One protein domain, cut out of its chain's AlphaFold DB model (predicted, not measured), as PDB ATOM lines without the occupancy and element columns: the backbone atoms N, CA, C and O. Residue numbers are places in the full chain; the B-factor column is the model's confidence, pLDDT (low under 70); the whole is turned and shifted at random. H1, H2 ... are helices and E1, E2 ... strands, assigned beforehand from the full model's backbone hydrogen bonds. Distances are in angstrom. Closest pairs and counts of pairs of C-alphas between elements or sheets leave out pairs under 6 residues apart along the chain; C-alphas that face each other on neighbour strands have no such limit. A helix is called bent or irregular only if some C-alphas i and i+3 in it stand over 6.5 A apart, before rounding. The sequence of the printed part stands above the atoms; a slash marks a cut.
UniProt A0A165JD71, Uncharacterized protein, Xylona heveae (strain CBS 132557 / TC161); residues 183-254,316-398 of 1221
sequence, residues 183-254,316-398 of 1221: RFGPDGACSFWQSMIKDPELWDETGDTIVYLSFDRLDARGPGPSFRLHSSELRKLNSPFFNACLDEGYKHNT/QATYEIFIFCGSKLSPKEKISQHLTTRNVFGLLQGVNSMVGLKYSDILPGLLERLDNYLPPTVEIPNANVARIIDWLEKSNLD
ATOM      1  N   ARG A 183       8.840 -17.207  21.883       91.25
ATOM      2  CA  ARG A 183       7.643 -18.038  22.060       91.25
ATOM      3  C   ARG A 183       7.449 -18.890  20.807       91.25
ATOM      4  O   ARG A 183       7.367 -18.354  19.700       91.25
ATOM      5  N   PHE A 184       7.386 -20.200  21.003       91.00
ATOM      6  CA  PHE A 184       7.113 -21.227  20.007       91.00
ATOM      7  C   PHE A 184       5.677 -21.712  20.223       91.00
ATOM      8  O   PHE A 184       5.367 -22.262  21.277       91.00
ATOM      9  N   GLY A 185       4.807 -21.445  19.256       88.00
ATOM     10  CA  GLY A 185       3.407 -21.866  19.262       88.00
ATOM     11  C   GLY A 185       3.151 -23.082  18.361       88.00
ATOM     12  O   GLY A 185       4.118 -23.697  17.877       88.00
ATOM     13  N   PRO A 186       1.864 -23.404  18.117       83.56
ATOM     14  CA  PRO A 186       1.449 -24.409  17.140       83.56
ATOM     15  C   PRO A 186       1.860 -24.015  15.715       83.56
ATOM     16  O   PRO A 186       2.266 -22.876  15.465       83.56
ATOM     17  N   ASP A 187       1.739 -24.958  14.778       79.56
ATOM     18  CA  ASP A 187       1.925 -24.737  13.332       79.56
ATOM     19  C   ASP A 187       3.271 -24.069  12.977       79.56
ATOM     20  O   ASP A 187       3.359 -23.148  12.163       79.56
ATOM     21  N   GLY A 188       4.335 -24.477  13.677       75.94
ATOM     22  CA  GLY A 188       5.687 -23.952  13.494       75.94
ATOM     23  C   GLY A 188       5.910 -22.526  14.028       75.94
ATOM     24  O   GLY A 188       7.059 -22.075  14.075       75.94
ATOM     25  N   ALA A 189       4.866 -21.822  14.481       83.38
ATOM     26  CA  ALA A 189       4.894 -20.386  14.752       83.38
ATOM     27  C   ALA A 189       5.973 -19.976  15.771       83.38
ATOM     28  O   ALA A 189       6.078 -20.536  16.863       83.38
ATOM     29  N   CYS A 190       6.755 -18.943  15.440       85.69
ATOM     30  CA  CYS A 190       7.813 -18.409  16.298       85.69
ATOM     31  C   CYS A 190       7.698 -16.881  16.405       85.69
ATOM     32  O   CYS A 190       7.671 -16.178  15.398       85.69
ATOM     33  N   SER A 191       7.638 -16.365  17.632       88.12
ATOM     34  CA  SER A 191       7.431 -14.943  17.945       88.12
ATOM     35  C   SER A 191       8.380 -14.474  19.053       88.12
ATOM     36  O   SER A 191       8.910 -15.292  19.804       88.12
ATOM     37  N   PHE A 192       8.635 -13.167  19.156       85.50
ATOM     38  CA  PHE A 192       9.388 -12.604  20.284       85.50
ATOM     39  C   PHE A 192       8.489 -12.540  21.526       85.50
ATOM     40  O   PHE A 192       7.334 -12.131  21.417       85.50
ATOM     41  N   TRP A 193       9.011 -12.905  22.696       83.88
ATOM     42  CA  TRP A 193       8.257 -12.906  23.955       83.88
ATOM     43  C   TRP A 193       8.817 -11.872  24.936       83.88
ATOM     44  O   TRP A 193      10.029 -11.782  25.114       83.88
ATOM     45  N   GLN A 194       7.937 -11.057  25.527       70.62
ATOM     46  CA  GLN A 194       8.323  -9.763  26.113       70.62
ATOM     47  C   GLN A 194       8.277  -9.689  27.647       70.62
ATOM     48  O   GLN A 194       9.022  -8.894  28.219       70.62
ATOM     49  N   SER A 195       7.438 -10.476  28.331       73.81
ATOM     50  CA  SER A 195       7.256 -10.352  29.786       73.81
ATOM     51  C   SER A 195       7.018 -11.687  30.479       73.81
ATOM     52  O   SER A 195       6.117 -12.428  30.108       73.81
ATOM     53  N   MET A 196       7.786 -11.915  31.549       81.19
ATOM     54  CA  MET A 196       7.516 -12.927  32.578       81.19
ATOM     55  C   MET A 196       6.696 -12.364  33.752       81.19
ATOM     56  O   MET A 196       6.247 -13.117  34.608       81.19
ATOM     57  N   ILE A 197       6.527 -11.041  33.822       81.62
ATOM     58  CA  ILE A 197       5.661 -10.370  34.797       81.62
ATOM     59  C   ILE A 197       4.241 -10.425  34.236       81.62
ATOM     60  O   ILE A 197       4.021  -9.911  33.136       81.62
ATOM     61  N   LYS A 198       3.315 -11.038  34.983       83.25
ATOM     62  CA  LYS A 198       1.946 -11.368  34.557       83.25
ATOM     63  C   LYS A 198       1.905 -11.996  33.156       83.25
ATOM     64  O   LYS A 198       1.425 -11.378  32.210       83.25
ATOM     65  N   ASP A 199       2.449 -13.207  33.017       86.62
ATOM     66  CA  ASP A 199       2.408 -13.951  31.750       86.62
ATOM     67  C   ASP A 199       0.942 -14.218  31.351       86.62
ATOM     68  O   ASP A 199       0.254 -14.948  32.066       86.62
ATOM     69  N   PRO A 200       0.439 -13.652  30.237       86.62
ATOM     70  CA  PRO A 200      -0.984 -13.690  29.904       86.62
ATOM     71  C   PRO A 200      -1.499 -15.087  29.530       86.62
ATOM     72  O   PRO A 200      -2.705 -15.271  29.428       86.62
ATOM     73  N   GLU A 201      -0.619 -16.073  29.322       88.62
ATOM     74  CA  GLU A 201      -1.026 -17.473  29.121       88.62
ATOM     75  C   GLU A 201      -1.113 -18.270  30.436       88.62
ATOM     76  O   GLU A 201      -1.548 -19.416  30.427       88.62
ATOM     77  N   LEU A 202      -0.679 -17.685  31.559       91.06
ATOM     78  CA  LEU A 202      -0.622 -18.302  32.891       91.06
ATOM     79  C   LEU A 202      -1.145 -17.341  33.978       91.06
ATOM     80  O   LEU A 202      -0.690 -17.366  35.125       91.06
ATOM     81  N   TRP A 203      -2.083 -16.465  33.610       91.44
ATOM     82  CA  TRP A 203      -2.707 -15.488  34.500       91.44
ATOM     83  C   TRP A 203      -4.229 -15.655  34.509       91.44
ATOM     84  O   TRP A 203      -4.955 -14.959  33.803       91.44
ATOM     85  N   ASP A 204      -4.710 -16.591  35.323       88.38
ATOM     86  CA  ASP A 204      -6.133 -16.768  35.606       88.38
ATOM     87  C   ASP A 204      -6.594 -15.711  36.623       88.38
ATOM     88  O   ASP A 204      -6.130 -15.693  37.764       88.38
ATOM     89  N   GLU A 205      -7.513 -14.825  36.232       88.12
ATOM     90  CA  GLU A 205      -8.043 -13.768  37.107       88.12
ATOM     91  C   GLU A 205      -8.794 -14.313  38.335       88.12
ATOM     92  O   GLU A 205      -8.836 -13.650  39.374       88.12
ATOM     93  N   THR A 206      -9.334 -15.533  38.245       88.31
ATOM     94  CA  THR A 206     -10.042 -16.221  39.335       88.31
ATOM     95  C   THR A 206      -9.130 -17.042  40.248       88.31
ATOM     96  O   THR A 206      -9.518 -17.347  41.376       88.31
ATOM     97  N   GLY A 207      -7.888 -17.311  39.823       87.50
ATOM     98  CA  GLY A 207      -6.920 -18.116  40.571       87.50
ATOM     99  C   GLY A 207      -6.634 -17.591  41.984       87.50
ATOM    100  O   GLY A 207      -6.472 -16.388  42.199       87.50
ATOM    101  N   ASP A 208      -6.535 -18.492  42.961       88.44
ATOM    102  CA  ASP A 208      -6.274 -18.190  44.379       88.44
ATOM    103  C   ASP A 208      -4.778 -18.224  44.752       88.44
ATOM    104  O   ASP A 208      -4.420 -17.904  45.888       88.44
ATOM    105  N   THR A 209      -3.915 -18.625  43.816       88.81
ATOM    106  CA  THR A 209      -2.484 -18.865  44.022       88.81
ATOM    107  C   THR A 209      -1.662 -17.977  43.099       88.81
ATOM    108  O   THR A 209      -1.811 -18.036  41.879       88.81
ATOM    109  N   ILE A 210      -0.751 -17.185  43.663       88.69
ATOM    110  CA  ILE A 210       0.201 -16.364  42.906       88.69
ATOM    111  C   ILE A 210       1.588 -17.010  42.950       88.69
ATOM    112  O   ILE A 210       2.055 -17.427  44.010       88.69
ATOM    113  N   VAL A 211       2.265 -17.069  41.799       88.62
ATOM    114  CA  VAL A 211       3.632 -17.597  41.675       88.62
ATOM    115  C   VAL A 211       4.604 -16.476  41.308       88.62
ATOM    116  O   VAL A 211       4.387 -15.741  40.341       88.62
ATOM    117  N   TYR A 212       5.704 -16.384  42.052       85.81
ATOM    118  CA  TYR A 212       6.793 -15.431  41.853       85.81
ATOM    119  C   TYR A 212       8.078 -16.166  41.449       85.81
ATOM    120  O   TYR A 212       8.539 -17.051  42.174       85.81
ATOM    121  N   LEU A 213       8.683 -15.779  40.319       85.56
ATOM    122  CA  LEU A 213       9.989 -16.279  39.871       85.56
ATOM    123  C   LEU A 213      11.093 -15.242  40.157       85.56
ATOM    124  O   LEU A 213      11.172 -14.218  39.471       85.56
ATOM    125  N   SER A 214      11.954 -15.491  41.157       77.31
ATOM    126  CA  SER A 214      13.002 -14.541  41.583       77.31
ATOM    127  C   SER A 214      14.432 -15.076  41.461       77.31
ATOM    128  O   SER A 214      14.736 -16.242  41.712       77.31
ATOM    129  N   PHE A 215      15.353 -14.180  41.100       71.44
ATOM    130  CA  PHE A 215      16.765 -14.502  40.893       71.44
ATOM    131  C   PHE A 215      17.585 -14.640  42.181       71.44
ATOM    132  O   PHE A 215      18.687 -15.197  42.122       71.44
ATOM    133  N   ASP A 216      17.071 -14.140  43.307       64.62
ATOM    134  CA  ASP A 216      17.676 -14.231  44.636       64.62
ATOM    135  C   ASP A 216      16.586 -14.254  45.730       64.62
ATOM    136  O   ASP A 216      15.458 -13.808  45.512       64.62
ATOM    137  N   ARG A 217      16.921 -14.776  46.916       54.47
ATOM    138  CA  ARG A 217      16.053 -14.783  48.107       54.47
ATOM    139  C   ARG A 217      16.132 -13.478  48.896       54.47
ATOM    140  O   ARG A 217      15.188 -13.150  49.610       54.47
ATOM    141  N   LEU A 218      17.248 -12.751  48.790       52.00
ATOM    142  CA  LEU A 218      17.409 -11.434  49.410       52.00
ATOM    143  C   LEU A 218      16.528 -10.397  48.700       52.00
ATOM    144  O   LEU A 218      15.825  -9.628  49.357       52.00
ATOM    145  N   ASP A 219      16.448 -10.484  47.370       52.03
ATOM    146  CA  ASP A 219      15.485  -9.752  46.545       52.03
ATOM    147  C   ASP A 219      14.115 -10.456  46.520       52.03
ATOM    148  O   ASP A 219      13.553 -10.796  45.479       52.03
ATOM    149  N   ALA A 220      13.517 -10.610  47.706       45.75
ATOM    150  CA  ALA A 220      12.097 -10.954  47.859       45.75
ATOM    151  C   ALA A 220      11.152  -9.831  47.363       45.75
ATOM    152  O   ALA A 220       9.939 -10.010  47.319       45.75
ATOM    153  N   ARG A 221      11.710  -8.675  46.969       43.34
ATOM    154  CA  ARG A 221      11.068  -7.626  46.154       43.34
ATOM    155  C   ARG A 221      11.518  -7.696  44.686       43.34
ATOM    156  O   ARG A 221      11.758  -6.664  44.063       43.34
ATOM    157  N   GLY A 222      11.694  -8.912  44.172       54.00
ATOM    158  CA  GLY A 222      11.984  -9.178  42.767       54.00
ATOM    159  C   GLY A 222      10.861  -8.717  41.822       54.00
ATOM    160  O   GLY A 222       9.911  -8.056  42.253       54.00
ATOM    161  N   PRO A 223      10.955  -9.039  40.518       57.22
ATOM    162  CA  PRO A 223       9.952  -8.634  39.538       57.22
ATOM    163  C   PRO A 223       8.544  -9.107  39.935       57.22
ATOM    164  O   PRO A 223       8.385 -10.133  40.594       57.22
ATOM    165  N   GLY A 224       7.532  -8.331  39.530       69.19
ATOM    166  CA  GLY A 224       6.135  -8.550  39.911       69.19
ATOM    167  C   GLY A 224       5.594  -9.948  39.565       69.19
ATOM    168  O   GLY A 224       6.200 -10.664  38.762       69.19
ATOM    169  N   PRO A 225       4.445 -10.328  40.156       85.00
ATOM    170  CA  PRO A 225       3.930 -11.696  40.142       85.00
ATOM    171  C   PRO A 225       3.878 -12.274  38.727       85.00
ATOM    172  O   PRO A 225       3.429 -11.611  37.789       85.00
ATOM    173  N   SER A 226       4.386 -13.495  38.575       88.00
ATOM    174  CA  SER A 226       4.640 -14.103  37.270       88.00
ATOM    175  C   SER A 226       3.403 -14.814  36.736       88.00
ATOM    176  O   SER A 226       2.979 -14.536  35.615       88.00
ATOM    177  N   PHE A 227       2.799 -15.674  37.562       91.38
ATOM    178  CA  PHE A 227       1.619 -16.480  37.222       91.38
ATOM    179  C   PHE A 227       0.531 -16.330  38.290       91.38
ATOM    180  O   PHE A 227       0.832 -16.039  39.453       91.38
ATOM    181  N   ARG A 228      -0.720 -16.588  37.904       91.19
ATOM    182  CA  ARG A 228      -1.881 -16.676  38.798       91.19
ATOM    183  C   ARG A 228      -2.709 -17.899  38.400       91.19
ATOM    184  O   ARG A 228      -3.090 -18.011  37.242       91.19
ATOM    185  N   LEU A 229      -2.899 -18.836  39.331       92.19
ATOM    186  CA  LEU A 229      -3.377 -20.209  39.094       92.19
ATOM    187  C   LEU A 229      -4.298 -20.678  40.240       92.19
ATOM    188  O   LEU A 229      -4.377 -20.018  41.278       92.19
ATOM    189  N   HIS A 230      -4.945 -21.840  40.098       91.19
ATOM    190  CA  HIS A 230      -5.743 -22.455  41.167       91.19
ATOM    191  C   HIS A 230      -4.958 -23.494  41.995       91.19
ATOM    192  O   HIS A 230      -4.445 -24.487  41.476       91.19
ATOM    193  N   SER A 231      -4.973 -23.347  43.323       88.44
ATOM    194  CA  SER A 231      -4.383 -24.280  44.298       88.44
ATOM    195  C   SER A 231      -4.953 -25.692  44.166       88.44
ATOM    196  O   SER A 231      -4.238 -26.682  44.332       88.44
ATOM    197  N   SER A 232      -6.241 -25.799  43.812       89.38
ATOM    198  CA  SER A 232      -6.920 -27.081  43.608       89.38
ATOM    199  C   SER A 232      -6.316 -27.890  42.459       89.38
ATOM    200  O   SER A 232      -6.369 -29.113  42.488       89.38
ATOM    201  N   GLU A 233      -5.734 -27.238  41.453       88.62
ATOM    202  CA  GLU A 233      -5.113 -27.901  40.305       88.62
ATOM    203  C   GLU A 233      -3.729 -28.407  40.677       88.62
ATOM    204  O   GLU A 233      -3.446 -29.586  40.490       88.62
ATOM    205  N   LEU A 234      -2.930 -27.564  41.331       88.06
ATOM    206  CA  LEU A 234      -1.623 -27.947  41.860       88.06
ATOM    207  C   LEU A 234      -1.720 -29.111  42.866       88.06
ATOM    208  O   LEU A 234      -0.905 -30.031  42.804       88.06
ATOM    209  N   ARG A 235      -2.757 -29.144  43.721       88.81
ATOM    210  CA  ARG A 235      -3.024 -30.278  44.631       88.81
ATOM    211  C   ARG A 235      -3.466 -31.559  43.907       88.81
ATOM    212  O   ARG A 235      -3.033 -32.636  44.306       88.81
ATOM    213  N   LYS A 236      -4.262 -31.485  42.824       89.12
ATOM    214  CA  LYS A 236      -4.662 -32.674  42.021       89.12
ATOM    215  C   LYS A 236      -3.456 -33.439  41.459       89.12
ATOM    216  O   LYS A 236      -3.559 -34.640  41.225       89.12
ATOM    217  N   LEU A 237      -2.320 -32.766  41.264       85.75
ATOM    218  CA  LEU A 237      -1.079 -33.377  40.780       85.75
ATOM    219  C   LEU A 237      -0.412 -34.309  41.806       85.75
ATOM    220  O   LEU A 237       0.472 -35.072  41.424       85.75
ATOM    221  N   ASN A 238      -0.794 -34.239  43.091       85.38
ATOM    222  CA  ASN A 238      -0.186 -34.982  44.206       85.38
ATOM    223  C   ASN A 238       1.351 -34.845  44.305       85.38
ATOM    224  O   ASN A 238       2.032 -35.705  44.861       85.38
ATOM    225  N   SER A 239       1.905 -33.749  43.781       86.88
ATOM    226  CA  SER A 239       3.334 -33.442  43.863       86.88
ATOM    227  C   SER A 239       3.734 -33.123  45.309       86.88
ATOM    228  O   SER A 239       3.157 -32.203  45.897       86.88
ATOM    229  N   PRO A 240       4.770 -33.780  45.872       85.12
ATOM    230  CA  PRO A 240       5.340 -33.382  47.158       85.12
ATOM    231  C   PRO A 240       5.837 -31.930  47.151       85.12
ATOM    232  O   PRO A 240       5.663 -31.219  48.137       85.12
ATOM    233  N   PHE A 241       6.398 -31.469  46.027       86.44
ATOM    234  CA  PHE A 241       6.897 -30.103  45.860       86.44
ATOM    235  C   PHE A 241       5.764 -29.067  45.873       86.44
ATOM    236  O   PHE A 241       5.820 -28.113  46.648       86.44
ATOM    237  N   PHE A 242       4.715 -29.245  45.059       87.81
ATOM    238  CA  PHE A 242       3.607 -28.282  45.011       87.81
ATOM    239  C   PHE A 242       2.745 -28.316  46.278       87.81
ATOM    240  O   PHE A 242       2.316 -27.255  46.732       87.81
ATOM    241  N   ASN A 243       2.549 -29.489  46.892       87.50
ATOM    242  CA  ASN A 243       1.853 -29.587  48.174       87.50
ATOM    243  C   ASN A 243       2.643 -28.872  49.283       87.50
ATOM    244  O   ASN A 243       2.079 -28.004  49.938       87.50
ATOM    245  N   ALA A 244       3.957 -29.105  49.418       84.06
ATOM    246  CA  ALA A 244       4.787 -28.357  50.370       84.06
ATOM    247  C   ALA A 244       4.748 -26.837  50.115       84.06
ATOM    248  O   ALA A 244       4.618 -26.052  51.056       84.06
ATOM    249  N   CYS A 245       4.787 -26.400  48.848       82.75
ATOM    250  CA  CYS A 245       4.656 -24.982  48.492       82.75
ATOM    251  C   CYS A 245       3.344 -24.355  48.994       82.75
ATOM    252  O   CYS A 245       3.380 -23.238  49.510       82.75
ATOM    253  N   LEU A 246       2.215 -25.061  48.868       84.25
ATOM    254  CA  LEU A 246       0.891 -24.588  49.293       84.25
ATOM    255  C   LEU A 246       0.646 -24.721  50.804       84.25
ATOM    256  O   LEU A 246       0.001 -23.854  51.391       84.25
ATOM    257  N   ASP A 247       1.139 -25.792  51.423       79.31
ATOM    258  CA  ASP A 247       0.838 -26.142  52.815       79.31
ATOM    259  C   ASP A 247       1.792 -25.454  53.811       79.31
ATOM    260  O   ASP A 247       1.375 -25.090  54.911       79.31
ATOM    261  N   GLU A 248       3.053 -25.214  53.425       64.38
ATOM    262  CA  GLU A 248       4.078 -24.587  54.277       64.38
ATOM    263  C   GLU A 248       4.443 -23.148  53.858       64.38
ATOM    264  O   GLU A 248       5.194 -22.469  54.563       64.38
ATOM    265  N   GLY A 249       3.954 -22.662  52.706       55.38
ATOM    266  CA  GLY A 249       4.406 -21.392  52.114       55.38
ATOM    267  C   GLY A 249       5.902 -21.434  51.777       55.38
ATOM    268  O   GLY A 249       6.664 -20.545  52.170       55.38
ATOM    269  N   TYR A 250       6.328 -22.537  51.150       44.69
ATOM    270  CA  TYR A 250       7.674 -23.107  51.279       44.69
ATOM    271  C   TYR A 250       8.826 -22.170  50.890       44.69
ATOM    272  O   TYR A 250       9.258 -22.084  49.737       44.69
ATOM    273  N   LYS A 251       9.424 -21.531  51.898       44.41
ATOM    274  CA  LYS A 251      10.719 -20.850  51.774       44.41
ATOM    275  C   LYS A 251      11.838 -21.881  51.838       44.41
ATOM    276  O   LYS A 251      12.482 -22.034  52.874       44.41
ATOM    277  N   HIS A 252      12.065 -22.562  50.714       40.50
ATOM    278  CA  HIS A 252      13.202 -23.462  50.510       40.50
ATOM    279  C   HIS A 252      14.475 -22.809  51.069       40.50
ATOM    280  O   HIS A 252      14.828 -21.699  50.665       40.50
ATOM    281  N   ASN A 253      15.156 -23.477  52.003       31.98
ATOM    282  CA  ASN A 253      16.465 -23.042  52.491       31.98
ATOM    283  C   ASN A 253      17.557 -23.726  51.646       31.98
ATOM    284  O   ASN A 253      17.424 -23.737  50.426       31.98
ATOM    285  N   THR A 254      18.605 -24.269  52.264       36.62
ATOM    286  CA  THR A 254      19.601 -25.189  51.690       36.62
ATOM    287  C   THR A 254      20.386 -24.675  50.459       36.62
ATOM    288  O   THR A 254      19.879 -24.381  49.378       36.62
ATOM    289  N   GLN A 316      -8.608 -11.825  46.615       57.31
ATOM    290  CA  GLN A 316      -7.389 -11.811  47.414       57.31
ATOM    291  C   GLN A 316      -6.756 -13.205  47.374       57.31
ATOM    292  O   GLN A 316      -7.350 -14.168  47.858       57.31
ATOM    293  N   ALA A 317      -5.568 -13.315  46.776       60.44
ATOM    294  CA  ALA A 317      -4.866 -14.587  46.668       60.44
ATOM    295  C   ALA A 317      -4.602 -15.176  48.063       60.44
ATOM    296  O   ALA A 317      -4.114 -14.491  48.963       60.44
ATOM    297  N   THR A 318      -4.947 -16.451  48.226       76.19
ATOM    298  CA  THR A 318      -4.821 -17.199  49.484       76.19
ATOM    299  C   THR A 318      -3.416 -17.784  49.640       76.19
ATOM    300  O   THR A 318      -2.945 -17.957  50.763       76.19
ATOM    301  N   TYR A 319      -2.733 -18.059  48.522       82.25
ATOM    302  CA  TYR A 319      -1.424 -18.711  48.490       82.25
ATOM    303  C   TYR A 319      -0.406 -17.903  47.670       82.25
ATOM    304  O   TYR A 319      -0.706 -17.437  46.570       82.25
ATOM    305  N   GLU A 320       0.824 -17.794  48.178       84.12
ATOM    306  CA  GLU A 320       1.971 -17.222  47.464       84.12
ATOM    307  C   GLU A 320       3.104 -18.254  47.381       84.12
ATOM    308  O   GLU A 320       3.608 -18.717  48.404       84.12
ATOM    309  N   ILE A 321       3.528 -18.596  46.163       85.44
ATOM    310  CA  ILE A 321       4.617 -19.543  45.896       85.44
ATOM    311  C   ILE A 321       5.822 -18.773  45.350       85.44
ATOM    312  O   ILE A 321       5.726 -18.101  44.324       85.44
ATOM    313  N   PHE A 322       6.977 -18.904  46.004       83.12
ATOM    314  CA  PHE A 322       8.224 -18.257  45.589       83.12
ATOM    315  C   PHE A 322       9.227 -19.299  45.086       83.12
ATOM    316  O   PHE A 322       9.763 -20.083  45.868       83.12
ATOM    317  N   ILE A 323       9.502 -19.292  43.781       84.56
ATOM    318  CA  ILE A 323      10.499 -20.170  43.158       84.56
ATOM    319  C   ILE A 323      11.759 -19.347  42.886       84.56
ATOM    320  O   ILE A 323      11.700 -18.262  42.305       84.56
ATOM    321  N   PHE A 324      12.903 -19.873  43.323       81.81
ATOM    322  CA  PHE A 324      14.186 -19.174  43.278       81.81
ATOM    323  C   PHE A 324      15.194 -19.879  42.374       81.81
ATOM    324  O   PHE A 324      15.335 -21.104  42.411       81.81
ATOM    325  N   CYS A 325      15.973 -19.095  41.632       77.69
ATOM    326  CA  CYS A 325      17.176 -19.601  40.979       77.69
ATOM    327  C   CYS A 325      18.281 -19.984  41.971       77.69
ATOM    328  O   CYS A 325      18.468 -19.341  43.005       77.69
ATOM    329  N   GLY A 326      19.107 -20.964  41.593       71.38
ATOM    330  CA  GLY A 326      20.354 -21.253  42.305       71.38
ATOM    331  C   GLY A 326      21.325 -20.067  42.237       71.38
ATOM    332  O   GLY A 326      21.604 -19.545  41.156       71.38
ATOM    333  N   SER A 327      21.879 -19.639  43.374       68.31
ATOM    334  CA  SER A 327      22.742 -18.446  43.453       68.31
ATOM    335  C   SER A 327      24.071 -18.576  42.691       68.31
ATOM    336  O   SER A 327      24.611 -17.563  42.256       68.31
ATOM    337  N   LYS A 328      24.551 -19.809  42.457       78.12
ATOM    338  CA  LYS A 328      25.727 -20.146  41.623       78.12
ATOM    339  C   LYS A 328      25.527 -19.924  40.113       78.12
ATOM    340  O   LYS A 328      26.517 -19.848  39.393       78.12
ATOM    341  N   LEU A 329      24.284 -19.881  39.624       80.00
ATOM    342  CA  LEU A 329      23.982 -19.902  38.187       80.00
ATOM    343  C   LEU A 329      24.284 -18.562  37.505       80.00
ATOM    344  O   LEU A 329      24.001 -17.494  38.057       80.00
ATOM    345  N   SER A 330      24.782 -18.606  36.265       86.06
ATOM    346  CA  SER A 330      24.969 -17.399  35.456       86.06
ATOM    347  C   SER A 330      23.623 -16.747  35.094       86.06
ATOM    348  O   SER A 330      22.600 -17.434  35.025       86.06
ATOM    349  N   PRO A 331      23.586 -15.435  34.778       83.56
ATOM    350  CA  PRO A 331      22.356 -14.735  34.393       83.56
ATOM    351  C   PRO A 331      21.543 -15.425  33.283       83.56
ATOM    352  O   PRO A 331      20.314 -15.440  33.326       83.56
ATOM    353  N   LYS A 332      22.226 -16.049  32.312       84.38
ATOM    354  CA  LYS A 332      21.593 -16.788  31.212       84.38
ATOM    355  C   LYS A 332      20.973 -18.109  31.680       84.38
ATOM    356  O   LYS A 332      19.896 -18.463  31.209       84.38
ATOM    357  N   GLU A 333      21.640 -18.840  32.570       85.56
ATOM    358  CA  GLU A 333      21.123 -20.095  33.135       85.56
ATOM    359  C   GLU A 333      19.946 -19.827  34.070       85.56
ATOM    360  O   GLU A 333      18.938 -20.518  33.967       85.56
ATOM    361  N   LYS A 334      20.015 -18.764  34.883       85.44
ATOM    362  CA  LYS A 334      18.891 -18.300  35.707       85.44
ATOM    363  C   LYS A 334      17.635 -18.024  34.869       85.44
ATOM    364  O   LYS A 334      16.562 -18.544  35.163       85.44
ATOM    365  N   ILE A 335      17.768 -17.275  33.769       86.44
ATOM    366  CA  ILE A 335      16.655 -17.054  32.825       86.44
ATOM    367  C   ILE A 335      16.178 -18.369  32.201       86.44
ATOM    368  O   ILE A 335      14.975 -18.576  32.081       86.44
ATOM    369  N   SER A 336      17.092 -19.266  31.821       88.19
ATOM    370  CA  SER A 336      16.724 -20.567  31.255       88.19
ATOM    371  C   SER A 336      15.909 -21.408  32.242       88.19
ATOM    372  O   SER A 336      14.898 -21.971  31.839       88.19
ATOM    373  N   GLN A 337      16.297 -21.430  33.523       88.56
ATOM    374  CA  GLN A 337      15.571 -22.111  34.597       88.56
ATOM    375  C   GLN A 337      14.170 -21.517  34.780       88.56
ATOM    376  O   GLN A 337      13.197 -22.258  34.793       88.56
ATOM    377  N   HIS A 338      14.035 -20.188  34.856       89.31
ATOM    378  CA  HIS A 338      12.717 -19.552  34.955       89.31
ATOM    379  C   HIS A 338      11.825 -19.833  33.731       89.31
ATOM    380  O   HIS A 338      10.625 -20.054  33.885       89.31
ATOM    381  N   LEU A 339      12.392 -19.870  32.521       92.06
ATOM    382  CA  LEU A 339      11.654 -20.187  31.294       92.06
ATOM    383  C   LEU A 339      11.230 -21.662  31.219       92.06
ATOM    384  O   LEU A 339      10.127 -21.947  30.756       92.06
ATOM    385  N   THR A 340      12.034 -22.609  31.706       93.31
ATOM    386  CA  THR A 340      11.608 -24.016  31.767       93.31
ATOM    387  C   THR A 340      10.636 -24.273  32.917       93.31
ATOM    388  O   THR A 340       9.659 -24.985  32.708       93.31
ATOM    389  N   THR A 341      10.785 -23.608  34.069       92.12
ATOM    390  CA  THR A 341       9.766 -23.570  35.135       92.12
ATOM    391  C   THR A 341       8.429 -23.034  34.611       92.12
ATOM    392  O   THR A 341       7.393 -23.652  34.847       92.12
ATOM    393  N   ARG A 342       8.439 -21.941  33.832       93.00
ATOM    394  CA  ARG A 342       7.256 -21.425  33.120       93.00
ATOM    395  C   ARG A 342       6.627 -22.498  32.235       93.00
ATOM    396  O   ARG A 342       5.418 -22.694  32.284       93.00
ATOM    397  N   ASN A 343       7.431 -23.206  31.443       95.12
ATOM    398  CA  ASN A 343       6.926 -24.255  30.554       95.12
ATOM    399  C   ASN A 343       6.386 -25.483  31.311       95.12
ATOM    400  O   ASN A 343       5.494 -26.132  30.780       95.12
ATOM    401  N   VAL A 344       6.838 -25.774  32.542       94.38
ATOM    402  CA  VAL A 344       6.182 -26.789  33.392       94.38
ATOM    403  C   VAL A 344       4.759 -26.348  33.739       94.38
ATOM    404  O   VAL A 344       3.828 -27.114  33.517       94.38
ATOM    405  N   PHE A 345       4.551 -25.111  34.208       93.19
ATOM    406  CA  PHE A 345       3.190 -24.603  34.438       93.19
ATOM    407  C   PHE A 345       2.365 -24.558  33.142       93.19
ATOM    408  O   PHE A 345       1.191 -24.912  33.166       93.19
ATOM    409  N   GLY A 346       2.987 -24.215  32.007       93.50
ATOM    410  CA  GLY A 346       2.366 -24.276  30.680       93.50
ATOM    411  C   GLY A 346       1.862 -25.675  30.311       93.50
ATOM    412  O   GLY A 346       0.698 -25.824  29.952       93.50
ATOM    413  N   LEU A 347       2.699 -26.702  30.473       94.31
ATOM    414  CA  LEU A 347       2.336 -28.107  30.261       94.31
ATOM    415  C   LEU A 347       1.198 -28.545  31.192       94.31
ATOM    416  O   LEU A 347       0.239 -29.169  30.743       94.31
ATOM    417  N   LEU A 348       1.276 -28.191  32.478       90.75
ATOM    418  CA  LEU A 348       0.280 -28.573  33.486       90.75
ATOM    419  C   LEU A 348      -1.086 -27.897  33.277       90.75
ATOM    420  O   LEU A 348      -2.098 -28.468  33.670       90.75
ATOM    421  N   GLN A 349      -1.108 -26.720  32.646       89.19
ATOM    422  CA  GLN A 349      -2.317 -25.964  32.300       89.19
ATOM    423  C   GLN A 349      -2.771 -26.151  30.838       89.19
ATOM    424  O   GLN A 349      -3.709 -25.496  30.392       89.19
ATOM    425  N   GLY A 350      -2.117 -27.023  30.057       88.81
ATOM    426  CA  GLY A 350      -2.472 -27.253  28.649       88.81
ATOM    427  C   GLY A 350      -2.241 -26.047  27.726       88.81
ATOM    428  O   GLY A 350      -2.891 -25.921  26.688       88.81
ATOM    429  N   VAL A 351      -1.324 -25.144  28.085       91.62
ATOM    430  CA  VAL A 351      -0.989 -23.946  27.302       91.62
ATOM    431  C   VAL A 351      -0.316 -24.347  25.993       91.62
ATOM    432  O   VAL A 351       0.729 -24.992  25.992       91.62
ATOM    433  N   ASN A 352      -0.859 -23.895  24.862       89.88
ATOM    434  CA  ASN A 352      -0.350 -24.211  23.522       89.88
ATOM    435  C   ASN A 352       0.897 -23.379  23.127       89.88
ATOM    436  O   ASN A 352       0.987 -22.881  22.003       89.88
ATOM    437  N   SER A 353       1.848 -23.161  24.043       92.44
ATOM    438  CA  SER A 353       3.100 -22.456  23.736       92.44
ATOM    439  C   SER A 353       4.260 -22.812  24.675       92.44
ATOM    440  O   SER A 353       4.108 -22.901  25.895       92.44
ATOM    441  N   MET A 354       5.451 -22.961  24.089       94.00
ATOM    442  CA  MET A 354       6.736 -23.052  24.787       94.00
ATOM    443  C   MET A 354       7.493 -21.730  24.677       94.00
ATOM    444  O   MET A 354       7.582 -21.152  23.595       94.00
ATOM    445  N   VAL A 355       8.141 -21.287  25.753       93.12
ATOM    446  CA  VAL A 355       8.993 -20.088  25.741       93.12
ATOM    447  C   VAL A 355      10.439 -20.456  26.078       93.12
ATOM    448  O   VAL A 355      10.698 -21.228  26.997       93.12
ATOM    449  N   GLY A 356      11.415 -19.921  25.340       92.44
ATOM    450  CA  GLY A 356      12.829 -20.222  25.572       92.44
ATOM    451  C   GLY A 356      13.805 -19.364  24.768       92.44
ATOM    452  O   GLY A 356      13.419 -18.582  23.901       92.44
ATOM    453  N   LEU A 357      15.101 -19.524  25.044       90.31
ATOM    454  CA  LEU A 357      16.173 -18.848  24.299       90.31
ATOM    455  C   LEU A 357      16.484 -19.550  22.961       90.31
ATOM    456  O   LEU A 357      16.750 -18.889  21.957       90.31
ATOM    457  N   LYS A 358      16.437 -20.889  22.941       89.88
ATOM    458  CA  LYS A 358      16.576 -21.752  21.754       89.88
ATOM    459  C   LYS A 358      15.711 -22.997  21.938       89.88
ATOM    460  O   LYS A 358      15.652 -23.508  23.049       89.88
ATOM    461  N   TYR A 359      15.118 -23.521  20.863       90.88
ATOM    462  CA  TYR A 359      14.302 -24.747  20.914       90.88
ATOM    463  C   TYR A 359      15.091 -25.948  21.468       90.88
ATOM    464  O   TYR A 359      14.590 -26.677  22.319       90.88
ATOM    465  N   SER A 360      16.367 -26.070  21.077       90.69
ATOM    466  CA  SER A 360      17.336 -27.053  21.595       90.69
ATOM    467  C   SER A 360      17.470 -27.090  23.119       90.69
ATOM    468  O   SER A 360      17.852 -28.114  23.671       90.69
ATOM    469  N   ASP A 361      17.194 -25.969  23.790       90.69
ATOM    470  CA  ASP A 361      17.434 -25.791  25.224       90.69
ATOM    471  C   ASP A 361      16.134 -25.988  26.033       90.69
ATOM    472  O   ASP A 361      16.186 -26.077  27.257       90.69
ATOM    473  N   ILE A 362      14.968 -26.043  25.366       93.81
ATOM    474  CA  ILE A 362      13.652 -26.093  26.021       93.81
ATOM    475  C   ILE A 362      13.328 -27.500  26.511       93.81
ATOM    476  O   ILE A 362      13.101 -27.673  27.701       93.81
ATOM    477  N   LEU A 363      13.285 -28.498  25.623       94.75
ATOM    478  CA  LEU A 363      12.772 -29.828  25.973       94.75
ATOM    479  C   LEU A 363      13.636 -30.586  27.006       94.75
ATOM    480  O   LEU A 363      13.050 -31.159  27.924       94.75
ATOM    481  N   PRO A 364      14.988 -30.547  26.959       93.38
ATOM    482  CA  PRO A 364      15.812 -31.137  28.018       93.38
ATOM    483  C   PRO A 364      15.606 -30.441  29.371       93.38
ATOM    484  O   PRO A 364      15.417 -31.099  30.388       93.38
ATOM    485  N   GLY A 365      15.583 -29.103  29.385       92.06
ATOM    486  CA  GLY A 365      15.385 -28.335  30.616       92.06
ATOM    487  C   GLY A 365      13.945 -28.366  31.142       92.06
ATOM    488  O   GLY A 365      13.729 -28.126  32.325       92.06
ATOM    489  N   LEU A 366      12.958 -28.663  30.291       94.81
ATOM    490  CA  LEU A 366      11.577 -28.936  30.688       94.81
ATOM    491  C   LEU A 366      11.483 -30.284  31.402       94.81
ATOM    492  O   LEU A 366      10.912 -30.324  32.486       94.81
ATOM    493  N   LEU A 367      12.071 -31.344  30.834       93.88
ATOM    494  CA  LEU A 367      12.139 -32.663  31.468       93.88
ATOM    495  C   LEU A 367      12.838 -32.570  32.829       93.88
ATOM    496  O   LEU A 367      12.220 -32.872  33.844       93.88
ATOM    497  N   GLU A 368      14.037 -31.981  32.874       91.62
ATOM    498  CA  GLU A 368      14.792 -31.778  34.116       91.62
ATOM    499  C   GLU A 368      13.968 -31.045  35.197       91.62
ATOM    500  O   GLU A 368      13.959 -31.453  36.360       91.62
ATOM    501  N   ARG A 369      13.243 -29.967  34.855       90.69
ATOM    502  CA  ARG A 369      12.388 -29.276  35.840       90.69
ATOM    503  C   ARG A 369      11.131 -30.070  36.195       90.69
ATOM    504  O   ARG A 369      10.713 -30.014  37.349       90.69
ATOM    505  N   LEU A 370      10.551 -30.812  35.255       91.62
ATOM    506  CA  LEU A 370       9.382 -31.649  35.501       91.62
ATOM    507  C   LEU A 370       9.727 -32.818  36.437       91.62
ATOM    508  O   LEU A 370       8.968 -33.063  37.365       91.62
ATOM    509  N   ASP A 371      10.897 -33.442  36.298       90.19
ATOM    510  CA  ASP A 371      11.389 -34.474  37.224       90.19
ATOM    511  C   ASP A 371      11.691 -33.918  38.626       90.19
ATOM    512  O   ASP A 371      11.461 -34.593  39.626       90.19
ATOM    513  N   ASN A 372      12.140 -32.662  38.732       88.31
ATOM    514  CA  ASN A 372      12.335 -32.000  40.030       88.31
ATOM    515  C   ASN A 372      11.007 -31.644  40.732       88.31
ATOM    516  O   ASN A 372      10.920 -31.728  41.957       88.31
ATOM    517  N   TYR A 373       9.977 -31.214  39.993       88.44
ATOM    518  CA  TYR A 373       8.691 -30.790  40.574       88.44
ATOM    519  C   TYR A 373       7.658 -31.920  40.680       88.44
ATOM    520  O   TYR A 373       6.757 -31.861  41.515       88.44
ATOM    521  N   LEU A 374       7.771 -32.950  39.849       88.31
ATOM    522  CA  LEU A 374       6.897 -34.119  39.776       88.31
ATOM    523  C   LEU A 374       7.759 -35.385  39.609       88.31
ATOM    524  O   LEU A 374       7.727 -35.987  38.536       88.31
ATOM    525  N   PRO A 375       8.529 -35.799  40.637       85.44
ATOM    526  CA  PRO A 375       9.421 -36.951  40.527       85.44
ATOM    527  C   PRO A 375       8.694 -38.196  39.997       85.44
ATOM    528  O   PRO A 375       7.603 -38.507  40.491       85.44
ATOM    529  N   PRO A 376       9.250 -38.905  38.996       80.25
ATOM    530  CA  PRO A 376       8.634 -40.121  38.486       80.25
ATOM    531  C   PRO A 376       8.562 -41.176  39.593       80.25
ATOM    532  O   PRO A 376       9.504 -41.365  40.366       80.25
ATOM    533  N   THR A 377       7.429 -41.872  39.689       76.88
ATOM    534  CA  THR A 377       7.288 -42.992  40.620       76.88
ATOM    535  C   THR A 377       8.071 -44.195  40.100       76.88
ATOM    536  O   THR A 377       8.204 -44.385  38.893       76.88
ATOM    537  N   VAL A 378       8.545 -45.055  41.009       73.38
ATOM    538  CA  VAL A 378       9.254 -46.305  40.655       73.38
ATOM    539  C   VAL A 378       8.403 -47.203  39.738       73.38
ATOM    540  O   VAL A 378       8.935 -47.942  38.919       73.38
ATOM    541  N   GLU A 379       7.076 -47.096  39.842       70.31
ATOM    542  CA  GLU A 379       6.095 -47.798  39.008       70.31
ATOM    543  C   GLU A 379       6.017 -47.272  37.561       70.31
ATOM    544  O   GLU A 379       5.615 -48.014  36.667       70.31
ATOM    545  N   ILE A 380       6.365 -46.001  37.314       75.06
ATOM    546  CA  ILE A 380       6.240 -45.340  36.004       75.06
ATOM    547  C   ILE A 380       7.462 -44.425  35.753       75.06
ATOM    548  O   ILE A 380       7.327 -43.195  35.742       75.06
ATOM    549  N   PRO A 381       8.667 -44.989  35.522       69.44
ATOM    550  CA  PRO A 381       9.911 -44.216  35.437       69.44
ATOM    551  C   PRO A 381       9.895 -43.122  34.356       69.44
ATOM    552  O   PRO A 381      10.414 -42.033  34.576       69.44
ATOM    553  N   ASN A 382       9.218 -43.353  33.224       83.00
ATOM    554  CA  ASN A 382       9.177 -42.411  32.096       83.00
ATOM    555  C   ASN A 382       7.896 -41.543  32.070       83.00
ATOM    556  O   ASN A 382       7.548 -40.979  31.029       83.00
ATOM    557  N   ALA A 383       7.179 -41.409  33.197       87.31
ATOM    558  CA  ALA A 383       5.912 -40.666  33.278       87.31
ATOM    559  C   ALA A 383       6.009 -39.219  32.755       87.31
ATOM    560  O   ALA A 383       5.081 -38.722  32.116       87.31
ATOM    561  N   ASN A 384       7.130 -38.542  33.008       91.00
ATOM    562  CA  ASN A 384       7.338 -37.150  32.608       91.00
ATOM    563  C   ASN A 384       7.676 -36.996  31.124       91.00
ATOM    564  O   ASN A 384       7.164 -36.081  30.481       91.00
ATOM    565  N   VAL A 385       8.423 -37.941  30.546       92.62
ATOM    566  CA  VAL A 385       8.631 -38.022  29.091       92.62
ATOM    567  C   VAL A 385       7.286 -38.215  28.379       92.62
ATOM    568  O   VAL A 385       6.980 -37.481  27.441       92.62
ATOM    569  N   ALA A 386       6.435 -39.119  28.880       91.81
ATOM    570  CA  ALA A 386       5.095 -39.344  28.336       91.81
ATOM    571  C   ALA A 386       4.189 -38.099  28.437       91.81
ATOM    572  O   ALA A 386       3.513 -37.763  27.467       91.81
ATOM    573  N   ARG A 387       4.219 -37.369  29.565       92.75
ATOM    574  CA  ARG A 387       3.502 -36.085  29.736       92.75
ATOM    575  C   ARG A 387       3.963 -35.015  28.741       92.75
ATOM    576  O   ARG A 387       3.132 -34.275  28.224       92.75
ATOM    577  N   ILE A 388       5.267 -34.927  28.467       94.94
ATOM    578  CA  ILE A 388       5.809 -33.974  27.487       94.94
ATOM    579  C   ILE A 388       5.381 -34.362  26.068       94.94
ATOM    580  O   ILE A 388       4.947 -33.489  25.326       94.94
ATOM    581  N   ILE A 389       5.439 -35.646  25.697       94.62
ATOM    582  CA  ILE A 389       4.971 -36.129  24.384       94.62
ATOM    583  C   ILE A 389       3.478 -35.824  24.193       94.62
ATOM    584  O   ILE A 389       3.111 -35.201  23.201       94.62
ATOM    585  N   ASP A 390       2.638 -36.180  25.167       94.56
ATOM    586  CA  ASP A 390       1.189 -35.939  25.150       94.56
ATOM    587  C   ASP A 390       0.843 -34.443  25.002       94.56
ATOM    588  O   ASP A 390      -0.018 -34.079  24.199       94.56
ATOM    589  N   TRP A 391       1.560 -33.560  25.707       94.75
ATOM    590  CA  TRP A 391       1.419 -32.108  25.551       94.75
ATOM    591  C   TRP A 391       1.865 -31.624  24.168       94.75
ATOM    592  O   TRP A 391       1.136 -30.878  23.515       94.75
ATOM    593  N   LEU A 392       3.031 -32.070  23.685       94.56
ATOM    594  CA  LEU A 392       3.544 -31.674  22.372       94.56
ATOM    595  C   LEU A 392       2.592 -32.082  21.240       94.56
ATOM    596  O   LEU A 392       2.318 -31.263  20.361       94.56
ATOM    597  N   GLU A 393       2.061 -33.308  21.287       92.88
ATOM    598  CA  GLU A 393       1.126 -33.833  20.291       92.88
ATOM    599  C   GLU A 393      -0.228 -33.111  20.319       92.88
ATOM    600  O   GLU A 393      -0.739 -32.749  19.256       92.88
ATOM    601  N   LYS A 394      -0.797 -32.857  21.509       92.12
ATOM    602  CA  LYS A 394      -2.081 -32.145  21.676       92.12
ATOM    603  C   LYS A 394      -2.004 -30.672  21.283       92.12
ATOM    604  O   LYS A 394      -2.952 -30.147  20.704       92.12
ATOM    605  N   SER A 395      -0.890 -30.012  21.586       90.38
ATOM    606  CA  SER A 395      -0.682 -28.588  21.313       90.38
ATOM    607  C   SER A 395      -0.057 -28.304  19.938       90.38
ATOM    608  O   SER A 395       0.212 -27.143  19.634       90.38
ATOM    609  N   ASN A 396       0.194 -29.332  19.110       91.06
ATOM    610  CA  ASN A 396       0.917 -29.250  17.826       91.06
ATOM    611  C   ASN A 396       2.266 -28.507  17.930       91.06
ATOM    612  O   ASN A 396       2.679 -27.766  17.035       91.06
ATOM    613  N   LEU A 397       2.951 -28.690  19.060       90.81
ATOM    614  CA  LEU A 397       4.235 -28.057  19.366       90.81
ATOM    615  C   LEU A 397       5.429 -28.859  18.824       90.81
ATOM    616  O   LEU A 397       6.524 -28.310  18.698       90.81
ATOM    617  N   ASP A 398       5.206 -30.115  18.448       91.69
ATOM    618  CA  ASP A 398       6.131 -30.992  17.726       91.69
ATOM    619  C   ASP A 398       6.259 -30.666  16.223       91.69
ATOM    620  O   ASP A 398       7.058 -31.299  15.537       91.69
TER     621      ASP A 398
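AT A GLANCE: This is residues 183 to 254 and 316 to 398 of the 1221 residues of an uncharacterized protein of Xylona heveae (strain CBS 132557 / TC161) (UniProt A0A165JD71). A long helix, H3, runs through the middle of the domain, with a small three-stranded sheet, E3 E2 E4, on one side of it and, away from the sheet, the helix H4 crossing it and the short strand E5 alongside. The helical hairpin H1 and H2 sits by the sheet, H2 over E4, while H5 packs on H4, and E1 lies far from the sheet, near E5. The 155 printed residues hold five named helices and five named strands, in the order E1 E2 E3 H1 H2 E4 H3 E5 H4 H5; the class is mixed, helices and strands, and the sheet itself is mixed, E2 antiparallel to E3 and parallel to E4. The whole is compact and rounded, with a radius of gyration of the C-alphas of 15.1 A and spans of 39 by 39 by 35 A.

HOW THE PARTS SIT: E1, residues 190 to 192, is near E5, residues 354 to 356, with 5 pairs of C-alphas within 10 A; both pair with no named strand. The sheet has E2, residues 209 to 214, as its inner strand, between the edge strands E3, residues 227 to 229, and E4, residues 319 to 324. E2 and E3 form an antiparallel hairpin at 156 degrees, with N 209 and O 229 2.9 A apart, within hydrogen-bond range. E2 and E4 are parallel at 19 degrees, with N 212 and O 321 within hydrogen-bond range at 2.8 A. H1, residues 231 to 236, only grazes the sheet, with residues 231 to 234. H2, residues 240 to 248, touches H1, closest at the C-alphas of Arg 235 and Asn 243, 6.1 A; they run opposite ways at a steep tilt of 35.0 degrees, only just past shallow, a helical hairpin. H2 is over E4, where the C-alphas of Cys 245 and Ile 321 come closest, 6.0 A. H3, residues 331 to 348, is on the same face of the sheet as H2, at a height over the sheet of 9.9 A, making two layers, helices on one face of a sheet. It runs along the strands, at 6 degrees to E2 on the local plane. Its residues 336 to 344 touch H4, residues 359 to 373, closest at the C-alphas of Thr 340 and Leu 366, 5.0 A, at a steep tilt of 69 degrees, only just short of about perpendicular. H4 is the hub, touching three helices: H3, H5, and H2, the last only just and only at their ends, with 3 pairs of C-alphas within 8 A, the closest Phe 241 and Tyr 373 at 5.6 A. H5, residues 383 to 394, touches H4 closest at the C-alphas of Leu 370 and Asn 384, 6.5 A, opposite ways at a steep tilt of 47 degrees; the helix packing is mostly crossed. In H1, H2, H3 and H5 every O i to N i+4 pair is within hydrogen-bond range; in H4 8 of 11 are.

IN THESE COORDINATES: E1 begins at C-alpha 190, (7.813, -18.409, 16.298). E2 measures 16.3 A from first to last C-alpha and E4 16.5 A. H2 measures 11.4 A and H3 26.1 A, beginning at C-alpha 331, (22.356, -14.735, 34.393). H4 measures 21.3 A and is irregular, but only just: C-alphas 360 and 363 are 6.9 A apart. H5 measures 16.5 A and ends at C-alpha 394, (-2.081, -32.145, 21.676).

THE WHOLE: The two C-alphas farthest apart are those of Asp 187 and Thr 254, 42.2 A. Residues 255 to 315 are not printed, and C-alphas 254 and 316 are 30.4 A apart across the cut. The links E1 to E2, 16 residues, and E2 to E3, 12 residues, are long. The mean pLDDT of the printed part is 83.0; residues 216 to 224, 248 to 254, 316 to 317, 327 and 381 are under 70.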